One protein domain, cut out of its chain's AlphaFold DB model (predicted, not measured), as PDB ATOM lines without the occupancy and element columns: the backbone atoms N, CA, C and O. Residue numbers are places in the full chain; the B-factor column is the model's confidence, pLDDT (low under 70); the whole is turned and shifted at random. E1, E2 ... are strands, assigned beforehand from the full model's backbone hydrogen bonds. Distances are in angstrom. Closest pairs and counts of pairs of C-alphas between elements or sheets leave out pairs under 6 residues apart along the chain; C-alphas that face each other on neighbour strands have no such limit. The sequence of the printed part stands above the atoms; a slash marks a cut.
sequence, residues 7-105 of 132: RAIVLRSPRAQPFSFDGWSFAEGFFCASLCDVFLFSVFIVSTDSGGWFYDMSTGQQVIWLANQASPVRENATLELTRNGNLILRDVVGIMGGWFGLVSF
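This is residues 7 to 105 of the 132 residues of the protein "Bulb-type lectin domain-containing protein" of Brachypodium distachyon (UniProt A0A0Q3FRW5). A strongly twisted sheet of four strands, E1 to E4, makes one part of this loose, flat domain, and its two long strands E2 and E3 both bend sharply partway along. A separate small hairpin, E5 and E6, is set apart from that sheet, and the unnamed stretch of residues 91 to 105 loops away from it to the far end of the longest axis. The printed part has 99 residues, with six named strands in the order E1 E2 E3 E4 E5 E6 and no named helix; the class is all strand, though under half of the residues, 41 of 99, are in named elements. The larger sheet has the order E1 - E2 - E3 - E4 and both sheets are antiparallel. The radius of gyration of the C-alphas is 15.7 A, and the C-alphas span 53 by 34 by 19 A.

E1, residues 7 to 12, begins at C-alpha 7 at (12.637, -6.051, 44.746) and is 14.2 A long from first to last C-alpha. E2, residues 23 to 33, is 25.5 A long and bends by 78 degrees at residue 29. E3, residues 38 to 48, is 26.0 A long and bends by 72 degrees at residue 41; its C-alpha 48 is at (6.746, -17.988, 49.744). E4 is residues 62 to 66, 11.4 A long. E5, residues 78 to 81, and E6, residues 87 to 90, are each 10.0 A long, and E6 ends at C-alpha 90 at (17.908, 2.243, 30.923).

E1 to E4 form a meander, each strand the antiparallel neighbour of the one before, with E1 and E4 as edge strands. In the hairpin of E1 and E2, at 154 degrees, the C-alphas of Ala 8 and Gly 29 face each other at 4.3 A, and N 9 and O 28 are within hydrogen-bond range at 2.8 A. In the hairpin of E2 and E3, at 162 degrees, N 25 and O 46 are 2.8 A apart and N 31 and O 40 are 2.8 A apart. In the hairpin of E3 and E4, at 140 degrees, the C-alphas of Phe 44 and Val 63 face each other at 4.2 A, and N 64 and O 43 are 2.9 A apart. From edge to edge of this sheet the strands' lines turn by 82 degrees. E5 and E6 form a hairpin at 159 degrees, with N 78 and O 90 at 2.8 A. E4 and E5 are apart, and E3 and E6 are only just apart, their closest C-alphas 8.5 A from each other.

The two C-alphas farthest apart are those of Pro 18 and Met 96, 53.8 A. The printed part has no cut. The links E3 to E4, 13 residues, and E4 to E5, 11 residues, are long. The mean pLDDT of the printed part is 74.9, and it is under 70 at residues 15 to 20, 34, 56 to 61 and 93 to 105.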
ATOM      1  N   ARG A   7      13.987  -6.500  45.087       83.94
ATOM      2  CA  ARG A   7      12.637  -6.051  44.746       83.94
ATOM      3  C   ARG A   7      12.113  -6.905  43.595       83.94
ATOM      4  O   ARG A   7      12.511  -6.702  42.449       83.94
ATOM      5  N   ALA A   8      11.214  -7.837  43.902       84.56
ATOM      6  CA  ALA A   8      10.539  -8.652  42.895       84.56
ATOM      7  C   ALA A   8       9.459  -7.842  42.157       84.56
ATOM      8  O   ALA A   8       8.752  -7.034  42.760       84.56
ATOM      9  N   ILE A   9       9.337  -8.079  40.854       87.62
ATOM     10  CA  ILE A   9       8.311  -7.513  39.965       87.62
ATOM     11  C   ILE A   9       7.364  -8.622  39.507       87.62
ATOM     12  O   ILE A   9       6.152  -8.425  39.449       87.62
ATOM     13  N   VAL A  10       7.914  -9.801  39.216       87.75
ATOM     14  CA  VAL A  10       7.148 -10.984  38.830       87.75
ATOM     15  C   VAL A  10       7.467 -12.114  39.797       87.75
ATOM     16  O   VAL A  10       8.625 -12.347  40.137       87.75
ATOM     17  N   LEU A  11       6.426 -12.826  40.223       85.56
ATOM     18  CA  LEU A  11       6.526 -14.020  41.050       85.56
ATOM     19  C   LEU A  11       5.824 -15.182  40.350       85.56
ATOM     20  O   LEU A  11       4.703 -15.051  39.850       85.56
ATOM     21  N   ARG A  12       6.487 -16.332  40.319       86.31
ATOM     22  CA  ARG A  12       5.968 -17.581  39.770       86.31
ATOM     23  C   ARG A  12       6.171 -18.692  40.787       86.31
ATOM     24  O   ARG A  12       7.290 -19.163  40.977       86.31
ATOM     25  N   SER A  13       5.078 -19.141  41.393       82.88
ATOM     26  CA  SER A  13       5.086 -20.320  42.249       82.88
ATOM     27  C   SER A  13       4.757 -21.587  41.442       82.88
ATOM     28  O   SER A  13       3.798 -21.609  40.658       82.88
ATOM     29  N   PRO A  14       5.522 -22.675  41.614       73.12
ATOM     30  CA  PRO A  14       5.071 -24.014  41.281       73.12
ATOM     31  C   PRO A  14       3.875 -24.330  42.177       73.12
ATOM     32  O   PRO A  14       3.960 -24.289  43.401       73.12
ATOM     33  N   ARG A  15       2.727 -24.613  41.571       67.44
ATOM     34  CA  ARG A  15       1.482 -24.836  42.307       67.44
ATOM     35  C   ARG A  15       1.560 -26.181  43.046       67.44
ATOM     36  O   ARG A  15       1.293 -27.216  42.444       67.44
ATOM     37  N   ALA A  16       1.943 -26.173  44.324       63.16
ATOM     38  CA  ALA A  16       2.020 -27.381  45.153       63.16
ATOM     39  C   ALA A  16       0.632 -27.878  45.603       63.16
ATOM     40  O   ALA A  16       0.424 -29.076  45.785       63.16
ATOM     41  N   GLN A  17      -0.331 -26.963  45.751       66.31
ATOM     42  CA  GLN A  17      -1.721 -27.226  46.141       66.31
ATOM     43  C   GLN A  17      -2.656 -26.247  45.400       66.31
ATOM     44  O   GLN A  17      -2.236 -25.135  45.061       66.31
ATOM     45  N   PRO A  18      -3.929 -26.601  45.145       66.00
ATOM     46  CA  PRO A  18      -4.908 -25.628  44.674       66.00
ATOM     47  C   PRO A  18      -5.041 -24.501  45.714       66.00
ATOM     48  O   PRO A  18      -5.340 -24.759  46.873       66.00
ATOM     49  N   PHE A  19      -4.803 -23.258  45.283       67.75
ATOM     50  CA  PHE A  19      -4.904 -22.022  46.081       67.75
ATOM     51  C   PHE A  19      -3.814 -21.748  47.135       67.75
ATOM     52  O   PHE A  19      -3.946 -20.749  47.834       67.75
ATOM     53  N   SER A  20      -2.740 -22.543  47.234       69.94
ATOM     54  CA  SER A  20      -1.580 -22.188  48.077       69.94
ATOM     55  C   SER A  20      -0.343 -21.871  47.235       69.94
ATOM     56  O   SER A  20      -0.050 -22.550  46.245       69.94
ATOM     57  N   PHE A  21       0.371 -20.827  47.658       72.75
ATOM     58  CA  PHE A  21       1.674 -20.410  47.147       72.75
ATOM     59  C   PHE A  21       2.834 -20.894  48.040       72.75
ATOM     60  O   PHE A  21       3.967 -20.471  47.825       72.75
ATOM     61  N   ASP A  22       2.577 -21.783  49.007       80.62
ATOM     62  CA  ASP A  22       3.606 -22.286  49.922       80.62
ATOM     63  C   ASP A  22       4.736 -23.016  49.186       80.62
ATOM     64  O   ASP A  22       4.504 -23.950  48.410       80.62
ATOM     65  N   GLY A  23       5.972 -22.635  49.508       80.62
ATOM     66  CA  GLY A  23       7.185 -23.326  49.084       80.62
ATOM     67  C   GLY A  23       8.095 -22.488  48.190       80.62
ATOM     68  O   GLY A  23       8.080 -21.259  48.213       80.62
ATOM     69  N   TRP A  24       8.941 -23.177  47.424       82.00
ATOM     70  CA  TRP A  24       9.929 -22.542  46.556       82.00
ATOM     71  C   TRP A  24       9.277 -21.925  45.328       82.00
ATOM     72  O   TRP A  24       8.620 -22.621  44.559       82.00
ATOM     73  N   SER A  25       9.537 -20.645  45.107       83.31
ATOM     74  CA  SER A  25       9.057 -19.866  43.975       83.31
ATOM     75  C   SER A  25      10.220 -19.223  43.224       83.31
ATOM     76  O   SER A  25      11.299 -18.998  43.772       83.31
ATOM     77  N   PHE A  26       9.986 -18.900  41.955       85.69
ATOM     78  CA  PHE A  26      10.899 -18.093  41.154       85.69
ATOM     79  C   PHE A  26      10.409 -16.654  41.149       85.69
ATOM     80  O   PHE A  26       9.244 -16.390  40.837       85.69
ATOM     81  N   ALA A  27      11.299 -15.730  41.474       86.12
ATOM     82  CA  ALA A  27      11.047 -14.307  41.387       86.12
ATOM     83  C   ALA A  27      11.992 -13.670  40.369       86.12
ATOM     84  O   ALA A  27      13.139 -14.084  40.204       86.12
ATOM     85  N   GLU A  28      11.484 -12.652  39.693       88.06
ATOM     86  CA  GLU A  28      12.225 -11.816  38.760       88.06
ATOM     87  C   GLU A  28      12.119 -10.371  39.231       88.06
ATOM     88  O   GLU A  28      11.035  -9.898  39.592       88.06
ATOM     89  N   GLY A  29      13.241  -9.659  39.240       87.56
ATOM     90  CA  GLY A  29      13.261  -8.263  39.638       87.56
ATOM     91  C   GLY A  29      14.663  -7.726  39.852       87.56
ATOM     92  O   GLY A  29      15.625  -8.207  39.264       87.56
ATOM     93  N   PHE A  30      14.777  -6.700  40.688       86.88
ATOM     94  CA  PHE A  30      16.047  -6.036  40.952       86.88
ATOM     95  C   PHE A  30      16.708  -6.575  42.210       86.88
ATOM     96  O   PHE A  30      16.091  -6.614  43.271       86.88
ATOM     97  N   PHE A  31      17.983  -6.917  42.098       83.69
ATOM     98  CA  PHE A  31      18.887  -7.189  43.204       83.69
ATOM     99  C   PHE A  31      19.849  -6.005  43.343       83.69
ATOM    100  O   PHE A  31      20.499  -5.623  42.366       83.69
ATOM    101  N   CYS A  32      19.928  -5.408  44.535       83.31
ATOM    102  CA  CYS A  32      20.949  -4.406  44.828       83.31
ATOM    103  C   CYS A  32      22.269  -5.137  45.136       83.31
ATOM    104  O   CYS A  32      22.314  -6.025  45.988       83.31
ATOM    105  N   ALA A  33      23.346  -4.777  44.441       75.06
ATOM    106  CA  ALA A  33      24.689  -5.270  44.735       75.06
ATOM    107  C   ALA A  33      25.529  -4.150  45.370       75.06
ATOM    108  O   ALA A  33      25.165  -2.982  45.283       75.06
ATOM    109  N   SER A  34      26.638  -4.516  46.026       68.50
ATOM    110  CA  SER A  34      27.681  -3.583  46.492       68.50
ATOM    111  C   SER A  34      27.157  -2.357  47.259       68.50
ATOM    112  O   SER A  34      27.125  -1.253  46.749       68.50
ATOM    113  N   LEU A  35      26.729  -2.520  48.516       75.00
ATOM    114  CA  LEU A  35      26.164  -1.408  49.314       75.00
ATOM    115  C   LEU A  35      24.909  -0.749  48.686       75.00
ATOM    116  O   LEU A  35      24.526   0.344  49.098       75.00
ATOM    117  N   CYS A  36      24.257  -1.425  47.732       77.94
ATOM    118  CA  CYS A  36      23.145  -0.915  46.927       77.94
ATOM    119  C   CYS A  36      23.494   0.336  46.089       77.94
ATOM    120  O   CYS A  36      22.629   1.181  45.860       77.94
ATOM    121  N   ASP A  37      24.738   0.466  45.616       80.25
ATOM    122  CA  ASP A  37      25.124   1.521  44.666       80.25
ATOM    123  C   ASP A  37      24.820   1.155  43.201       80.25
ATOM    124  O   ASP A  37      24.667   2.040  42.346       80.25
ATOM    125  N   VAL A  38      24.684  -0.145  42.927       83.88
ATOM    126  CA  VAL A  38      24.336  -0.713  41.627       83.88
ATOM    127  C   VAL A  38      23.228  -1.755  41.746       83.88
ATOM    128  O   VAL A  38      23.059  -2.435  42.761       83.88
ATOM    129  N   PHE A  39      22.480  -1.906  40.661       86.25
ATOM    130  CA  PHE A  39      21.310  -2.757  40.561       86.25
ATOM    131  C   PHE A  39      21.438  -3.689  39.363       86.25
ATOM    132  O   PHE A  39      21.792  -3.301  38.242       86.25
ATOM    133  N   LEU A  40      21.118  -4.948  39.622       86.38
ATOM    134  CA  LEU A  40      21.093  -6.006  38.635       86.38
ATOM    135  C   LEU A  40      19.664  -6.501  38.473       86.38
ATOM    136  O   LEU A  40      18.979  -6.760  39.460       86.38
ATOM    137  N   PHE A  41      19.225  -6.650  37.232       87.12
ATOM    138  CA  PHE A  41      17.993  -7.348  36.924       87.12
ATOM    139  C   PHE A  41      18.270  -8.850  36.920       87.12
ATOM    140  O   PHE A  41      19.166  -9.317  36.213       87.12
ATOM    141  N   SER A  42      17.562  -9.598  37.757       86.25
ATOM    142  CA  SER A  42      17.917 -10.967  38.098       86.25
ATOM    143  C   SER A  42      16.705 -11.874  38.262       86.25
ATOM    144  O   SER A  42      15.598 -11.426  38.571       86.25
ATOM    145  N   VAL A  43      16.946 -13.172  38.075       87.12
ATOM    146  CA  VAL A  43      16.033 -14.236  38.503       87.12
ATOM    147  C   VAL A  43      16.636 -14.900  39.732       87.12
ATOM    148  O   VAL A  43      17.816 -15.268  39.742       87.12
ATOM    149  N   PHE A  44      15.825 -15.054  40.771       83.69
ATOM    150  CA  PHE A  44      16.236 -15.627  42.045       83.69
ATOM    151  C   PHE A  44      15.157 -16.544  42.620       83.69
ATOM    152  O   PHE A  44      13.966 -16.407  42.333       83.69
ATOM    153  N   ILE A  45      15.594 -17.517  43.415       83.94
ATOM    154  CA  ILE A  45      14.714 -18.457  44.108       83.94
ATOM    155  C   ILE A  45      14.340 -17.858  45.467       83.94
ATOM    156  O   ILE A  45      15.207 -17.379  46.199       83.94
ATOM    157  N   VAL A  46      13.048 -17.883  45.798       82.00
ATOM    158  CA  VAL A  46      12.489 -17.382  47.063       82.00
ATOM    159  C   VAL A  46      11.605 -18.436  47.718       82.00
ATOM    160  O   VAL A  46      11.043 -19.284  47.029       82.00
ATOM    161  N   SER A  47      11.448 -18.366  49.038       81.56
ATOM    162  CA  SER A  47      10.408 -19.115  49.749       81.56
ATOM    163  C   SER A  47       9.199 -18.214  49.971       81.56
ATOM    164  O   SER A  47       9.341 -17.090  50.459       81.56
ATOM    165  N   THR A  48       8.020 -18.698  49.600       80.00
ATOM    166  CA  THR A  48       6.746 -17.988  49.744       80.00
ATOM    167  C   THR A  48       5.833 -18.704  50.725       80.00
ATOM    168  O   THR A  48       5.866 -19.932  50.814       80.00
ATOM    169  N   ASP A  49       5.034 -17.941  51.472       79.06
ATOM    170  CA  ASP A  49       3.930 -18.487  52.266       79.06
ATOM    171  C   ASP A  49       2.670 -18.703  51.407       79.06
ATOM    172  O   ASP A  49       2.626 -18.378  50.217       79.06
ATOM    173  N   SER A  50       1.611 -19.220  52.028       80.25
ATOM    174  CA  SER A  50       0.315 -19.450  51.386       80.25
ATOM    175  C   SER A  50      -0.284 -18.200  50.729       80.25
ATOM    176  O   SER A  50      -1.052 -18.335  49.777       80.25
ATOM    177  N   GLY A  51       0.081 -17.000  51.198       76.94
ATOM    178  CA  GLY A  51      -0.338 -15.710  50.653       76.94
ATOM    179  C   GLY A  51       0.590 -15.148  49.572       76.94
ATOM    180  O   GLY A  51       0.270 -14.111  48.992       76.94
ATOM    181  N   GLY A  52       1.707 -15.817  49.276       75.12
ATOM    182  CA  GLY A  52       2.711 -15.372  48.310       75.12
ATOM    183  C   GLY A  52       3.721 -14.366  48.871       75.12
ATOM    184  O   GLY A  52       4.460 -13.762  48.091       75.12
ATOM    185  N   TRP A  53       3.775 -14.171  50.191       76.69
ATOM    186  CA  TRP A  53       4.725 -13.264  50.834       76.69
ATOM    187  C   TRP A  53       6.082 -13.926  51.054       76.69
ATOM    188  O   TRP A  53       6.176 -15.120  51.346       76.69
ATOM    189  N   PHE A  54       7.146 -13.131  50.954       77.94
ATOM    190  CA  PHE A  54       8.510 -13.575  51.234       77.94
ATOM    191  C   PHE A  54       8.759 -13.483  52.739       77.94
ATOM    192  O   PHE A  54       8.818 -12.379  53.276       77.94
ATOM    193  N   TYR A  55       8.902 -14.614  53.430       71.50
ATOM    194  CA  TYR A  55       9.157 -14.606  54.878       71.50
ATOM    195  C   TYR A  55      10.607 -14.923  55.251       71.50
ATOM    196  O   TYR A  55      10.978 -14.770  56.413       71.50
ATOM    197  N   ASP A  56      11.445 -15.311  54.287       58.62
ATOM    198  CA  ASP A  56      12.863 -15.545  54.536       58.62
ATOM    199  C   ASP A  56      13.732 -14.832  53.498       58.62
ATOM    200  O   ASP A  56      13.832 -15.234  52.339       58.62
ATOM    201  N   MET A  57      14.336 -13.725  53.934       61.00
ATOM    202  CA  MET A  57      15.433 -13.061  53.230       61.00
ATOM    203  C   MET A  57      16.791 -13.298  53.906       61.00
ATOM    204  O   MET A  57      17.784 -12.689  53.515       61.00
ATOM    205  N   SER A  58      16.833 -14.143  54.940       50.84
ATOM    206  CA  SER A  58      18.024 -14.421  55.746       50.84
ATOM    207  C   SER A  58      18.821 -15.616  55.223       50.84
ATOM    208  O   SER A  58      20.050 -15.623  55.319       50.84
ATOM    209  N   THR A  59      18.156 -16.591  54.596       53.09
ATOM    210  CA  THR A  59      18.816 -17.612  53.779       53.09
ATOM    211  C   THR A  59      19.071 -17.008  52.400       53.09
ATOM    212  O   THR A  59      18.192 -16.973  51.549       53.09
ATOM    213  N   GLY A  60      20.254 -16.404  52.237       58.50
ATOM    214  CA  GLY A  60      20.612 -15.543  51.103       58.50
ATOM    215  C   GLY A  60      19.986 -15.959  49.769       58.50
ATOM    216  O   GLY A  60      20.116 -17.107  49.347       58.50
ATOM    217  N   GLN A  61      19.297 -15.012  49.125       67.12
ATOM    218  CA  GLN A  61      18.586 -15.244  47.873       67.12
ATOM    219  C   GLN A  61      19.505 -15.923  46.870       67.12
ATOM    220  O   GLN A  61      20.543 -15.379  46.482       67.12
ATOM    221  N   GLN A  62      19.105 -17.108  46.422       79.62
ATOM    222  CA  GLN A  62      19.846 -17.812  45.395       79.62
ATOM    223  C   GLN A  62      19.558 -17.145  44.050       79.62
ATOM    224  O   GLN A  62      18.559 -17.441  43.392       79.62
ATOM    225  N   VAL A  63      20.432 -16.221  43.656       80.75
ATOM    226  CA  VAL A  63      20.435 -15.624  42.320       80.75
ATOM    227  C   VAL A  63      20.906 -16.681  41.328       80.75
ATOM    228  O   VAL A  63      22.022 -17.186  41.436       80.75
ATOM    229  N   ILE A  64      20.045 -17.026  40.374       84.88
ATOM    230  CA  ILE A  64      20.328 -18.049  39.357       84.88
ATOM    231  C   ILE A  64      20.598 -17.448  37.979       84.88
ATOM    232  O   ILE A  64      21.135 -18.136  37.117       84.88
ATOM    233  N   TRP A  65      20.247 -16.176  37.766       84.94
ATOM    234  CA  TRP A  65      20.509 -15.483  36.509       84.94
ATOM    235  C   TRP A  65      20.589 -13.964  36.687       84.94
ATOM    236  O   TRP A  65      19.888 -13.396  37.526       84.94
ATOM    237  N   LEU A  66      21.424 -13.316  35.871       84.38
ATOM    238  CA  LEU A  66      21.662 -11.872  35.847       84.38
ATOM    239  C   LEU A  66      21.589 -11.359  34.401       84.38
ATOM    240  O   LEU A  66      22.404 -11.749  33.568       84.38
ATOM    241  N   ALA A  67      20.670 -10.439  34.111       82.44
ATOM    242  CA  ALA A  67      20.495  -9.878  32.770       82.44
ATOM    243  C   ALA A  67      21.634  -8.947  32.361       82.44
ATOM    244  O   ALA A  67      22.054  -8.908  31.209       82.44
ATOM    245  N   ASN A  68      22.112  -8.155  33.317       83.00
ATOM    246  CA  ASN A  68      22.996  -7.025  33.074       83.00
ATOM    247  C   ASN A  68      24.272  -7.117  33.920       83.00
ATOM    248  O   ASN A  68      24.805  -6.104  34.357       83.00
ATOM    249  N   GLN A  69      24.789  -8.330  34.134       81.19
ATOM    250  CA  GLN A  69      26.024  -8.543  34.899       81.19
ATOM    251  C   GLN A  69      27.207  -7.728  34.349       81.19
ATOM    252  O   GLN A  69      27.995  -7.190  35.121       81.19
ATOM    253  N   ALA A  70      27.316  -7.616  33.021       79.00
ATOM    254  CA  ALA A  70      28.373  -6.853  32.360       79.00
ATOM    255  C   ALA A  70      28.155  -5.328  32.406       79.00
ATOM    256  O   ALA A  70      29.102  -4.570  32.218       79.00
ATOM    257  N   SER A  71      26.920  -4.874  32.644       80.81
ATOM    258  CA  SER A  71      26.564  -3.454  32.707       80.81
ATOM    259  C   SER A  71      25.493  -3.216  33.785       80.81
ATOM    260  O   SER A  71      24.310  -3.045  33.474       80.81
ATOM    261  N   PRO A  72      25.885  -3.252  35.074       84.06
ATOM    262  CA  PRO A  72      24.994  -2.908  36.177       84.06
ATOM    263  C   PRO A  72      24.476  -1.476  36.025       84.06
ATOM    264  O   PRO A  72      25.204  -0.608  35.544       84.06
ATOM    265  N   VAL A  73      23.240  -1.222  36.452       85.31
ATOM    266  CA  VAL A  73      22.643   0.124  36.408       85.31
ATOM    267  C   VAL A  73      22.625   0.760  37.789       85.31
ATOM    268  O   VAL A  73      22.788   0.066  38.789       85.31
ATOM    269  N   ARG A  74      22.438   2.074  37.869       85.75
ATOM    270  CA  ARG A  74      22.447   2.814  39.136       85.75
ATOM    271  C   ARG A  74      21.031   3.085  39.630       85.75
ATOM    272  O   ARG A  74      20.033   2.743  38.994       85.75
ATOM    273  N   GLU A  75      20.945   3.697  40.804       82.38
ATOM    274  CA  GLU A  75      19.673   4.172  41.340       82.38
ATOM    275  C   GLU A  75      18.973   5.113  40.342       82.38
ATOM    276  O   GLU A  75      19.623   5.902  39.661       82.38
ATOM    277  N   ASN A  76      17.641   5.035  40.274       81.69
ATOM    278  CA  ASN A  76      16.771   5.717  39.301       81.69
ATOM    279  C   ASN A  76      16.861   5.217  37.849       81.69
ATOM    280  O   ASN A  76      16.284   5.840  36.955       81.69
ATOM    281  N   ALA A  77      17.513   4.079  37.602       83.19
ATOM    282  CA  ALA A  77      17.351   3.367  36.342       83.19
ATOM    283  C   ALA A  77      15.874   3.020  36.081       83.19
ATOM    284  O   ALA A  77      15.079   2.818  37.004       83.19
ATOM    285  N   THR A  78      15.503   2.935  34.804       83.19
ATOM    286  CA  THR A  78      14.132   2.626  34.382       83.19
ATOM    287  C   THR A  78      14.076   1.304  33.635       83.19
ATOM    288  O   THR A  78      14.937   0.996  32.811       83.19
ATOM    289  N   LEU A  79      13.041   0.522  33.935       84.25
ATOM    290  CA  LEU A  79      12.700  -0.700  33.224       84.25
ATOM    291  C   LEU A  79      11.440  -0.432  32.401       84.25
ATOM    292  O   LEU A  79      10.395  -0.098  32.958       84.25
ATOM    293  N   GLU A  80      11.544  -0.554  31.084       83.69
ATOM    294  CA  GLU A  80      10.479  -0.201  30.146       83.69
ATOM    295  C   GLU A  80      10.045  -1.429  29.340       83.69
ATOM    296  O   GLU A  80      10.836  -1.993  28.585       83.69
ATOM    297  N   LEU A  81       8.771  -1.821  29.456       80.94
ATOM    298  CA  LEU A  81       8.148  -2.771  28.535       80.94
ATOM    299  C   LEU A  81       7.568  -2.003  27.344       80.94
ATOM    300  O   LEU A  81       6.556  -1.311  27.452       80.94
ATOM    301  N   THR A  82       8.224  -2.128  26.199       81.12
ATOM    302  CA  THR A  82       7.815  -1.457  24.962       81.12
ATOM    303  C   THR A  82       6.587  -2.118  24.331       81.12
ATOM    304  O   THR A  82       6.307  -3.298  24.549       81.12
ATOM    305  N   ARG A  83       5.885  -1.391  23.446       83.38
ATOM    306  CA  ARG A  83       4.747  -1.930  22.670       83.38
ATOM    307  C   ARG A  83       5.113  -3.179  21.850       83.38
ATOM    308  O   ARG A  83       4.243  -4.003  21.593       83.38
ATOM    309  N   ASN A  84       6.379  -3.323  21.462       78.75
ATOM    310  CA  ASN A  84       6.857  -4.457  20.671       78.75
ATOM    311  C   ASN A  84       7.168  -5.700  21.527       78.75
ATOM    312  O   ASN A  84       7.603  -6.705  20.981       78.75
ATOM    313  N   GLY A  85       6.967  -5.635  22.847       72.94
ATOM    314  CA  GLY A  85       7.255  -6.736  23.769       72.94
ATOM    315  C   GLY A  85       8.703  -6.786  24.257       72.94
ATOM    316  O   GLY A  85       9.046  -7.682  25.020       72.94
ATOM    317  N   ASN A  86       9.543  -5.821  23.870       75.81
ATOM    318  CA  ASN A  86      10.910  -5.738  24.380       75.81
ATOM    319  C   ASN A  86      10.907  -5.127  25.775       75.81
ATOM    320  O   ASN A  86      10.272  -4.090  25.987       75.81
ATOM    321  N   LEU A  87      11.668  -5.737  26.676       75.31
ATOM    322  CA  LEU A  87      11.964  -5.205  27.994       75.31
ATOM    323  C   LEU A  87      13.336  -4.516  27.935       75.31
ATOM    324  O   LEU A  87      14.341  -5.158  27.643       75.31
ATOM    325  N   ILE A  88      13.360  -3.200  28.136       81.00
ATOM    326  CA  ILE A  88      14.557  -2.362  28.004       81.00
ATOM    327  C   ILE A  88      14.936  -1.822  29.375       81.00
ATOM    328  O   ILE A  88      14.129  -1.167  30.035       81.00
ATOM    329  N   LEU A  89      16.184  -2.054  29.775       82.00
ATOM    330  CA  LEU A  89      16.773  -1.437  30.957       82.00
ATOM    331  C   LEU A  89      17.569  -0.189  30.556       82.00
ATOM    332  O   LEU A  89      18.464  -0.263  29.711       82.00
ATOM    333  N   ARG A  90      17.242   0.956  31.161       81.75
ATOM    334  CA  ARG A  90      17.908   2.243  30.923       81.75
ATOM    335  C   ARG A  90      18.538   2.740  32.213       81.75
ATOM    336  O   ARG A  90      17.829   2.959  33.192       81.75
ATOM    337  N   ASP A  91      19.846   2.951  32.195       82.19
ATOM    338  CA  ASP A  91      20.537   3.618  33.294       82.19
ATOM    339  C   ASP A  91      20.264   5.131  33.277       82.19
ATOM    340  O   ASP A  91      19.894   5.708  32.247       82.19
ATOM    341  N   VAL A  92      20.462   5.786  34.419       74.50
ATOM    342  CA  VAL A  92      20.432   7.246  34.487       74.50
ATOM    343  C   VAL A  92      21.638   7.767  33.727       74.50
ATOM    344  O   VAL A  92      22.781   7.539  34.118       74.50
ATOM    345  N   VAL A  93      21.386   8.487  32.637       62.12
ATOM    346  CA  VAL A  93      22.428   9.178  31.877       62.12
ATOM    347  C   VAL A  93      23.179  10.115  32.824       62.12
ATOM    348  O   VAL A  93      22.681  11.176  33.200       62.12
ATOM    349  N   GLY A  94      24.397   9.723  33.205       49.47
ATOM    350  CA  GLY A  94      25.374  10.646  33.757       49.47
ATOM    351  C   GLY A  94      25.618  11.732  32.717       49.47
ATOM    352  O   GLY A  94      25.860  11.437  31.547       49.47
ATOM    353  N   ILE A  95      25.480  12.990  33.120       45.91
ATOM    354  CA  ILE A  95      25.727  14.159  32.278       45.91
ATOM    355  C   ILE A  95      27.118  13.997  31.645       45.91
ATOM    356  O   ILE A  95      28.103  14.143  32.359       45.91
ATOM    357  N   MET A  96      27.165  13.631  30.354       42.12
ATOM    358  CA  MET A  96      28.204  13.864  29.326       42.12
ATOM    359  C   MET A  96      28.153  12.770  28.230       42.12
ATOM    360  O   MET A  96      28.958  11.847  28.192       42.12
ATOM    361  N   GLY A  97      27.227  12.927  27.276       40.19
ATOM    362  CA  GLY A  97      27.575  12.772  25.854       40.19
ATOM    363  C   GLY A  97      27.654  11.385  25.199       40.19
ATOM    364  O   GLY A  97      28.351  11.274  24.195       40.19
ATOM    365  N   GLY A  98      26.936  10.353  25.652       40.78
ATOM    366  CA  GLY A  98      26.836   9.104  24.881       40.78
ATOM    367  C   GLY A  98      25.624   8.251  25.247       40.78
ATOM    368  O   GLY A  98      25.512   7.789  26.377       40.78
ATOM    369  N   TRP A  99      24.712   8.030  24.295       47.12
ATOM    370  CA  TRP A  99      23.617   7.069  24.445       47.12
ATOM    371  C   TRP A  99      24.184   5.646  24.377       47.12
ATOM    372  O   TRP A  99      24.520   5.167  23.299       47.12
ATOM    373  N   PHE A 100      24.227   4.947  25.509       49.44
ATOM    374  CA  PHE A 100      24.358   3.490  25.557       49.44
ATOM    375  C   PHE A 100      23.345   2.967  26.578       49.44
ATOM    376  O   PHE A 100      23.615   2.921  27.770       49.44
ATOM    377  N   GLY A 101      22.130   2.658  26.122       49.66
ATOM    378  CA  GLY A 101      21.019   2.284  27.003       49.66
ATOM    379  C   GLY A 101      20.069   1.277  26.368       49.66
ATOM    380  O   GLY A 101      18.858   1.464  26.423       49.66
ATOM    381  N   LEU A 102      20.618   0.256  25.705       46.09
ATOM    382  CA  LEU A 102      19.863  -0.923  25.291       46.09
ATOM    383  C   LEU A 102      20.540  -2.158  25.884       46.09
ATOM    384  O   LEU A 102      21.445  -2.725  25.280       46.09
ATOM    385  N   VAL A 103      20.092  -2.575  27.066       51.09
ATOM    386  CA  VAL A 103      20.227  -3.978  27.464       51.09
ATOM    387  C   VAL A 103      18.954  -4.655  26.979       51.09
ATOM    388  O   VAL A 103      17.900  -4.526  27.599       51.09
ATOM    389  N   SER A 104      19.031  -5.268  25.801       49.09
ATOM    390  CA  SER A 104      18.006  -6.197  25.330       49.09
ATOM    391  C   SER A 104      18.318  -7.579  25.896       49.09
ATOM    392  O   SER A 104      19.486  -7.948  26.021       49.09
ATOM    393  N   PHE A 105      17.283  -8.369  26.169       53.03
ATOM    394  CA  PHE A 105      17.390  -9.774  26.586       53.03
ATOM    395  C   PHE A 105      17.935 -10.694  25.469       53.03
ATOM    396  O   PHE A 105      17.978 -11.910  25.638       53.03
TER     397      PHE A 105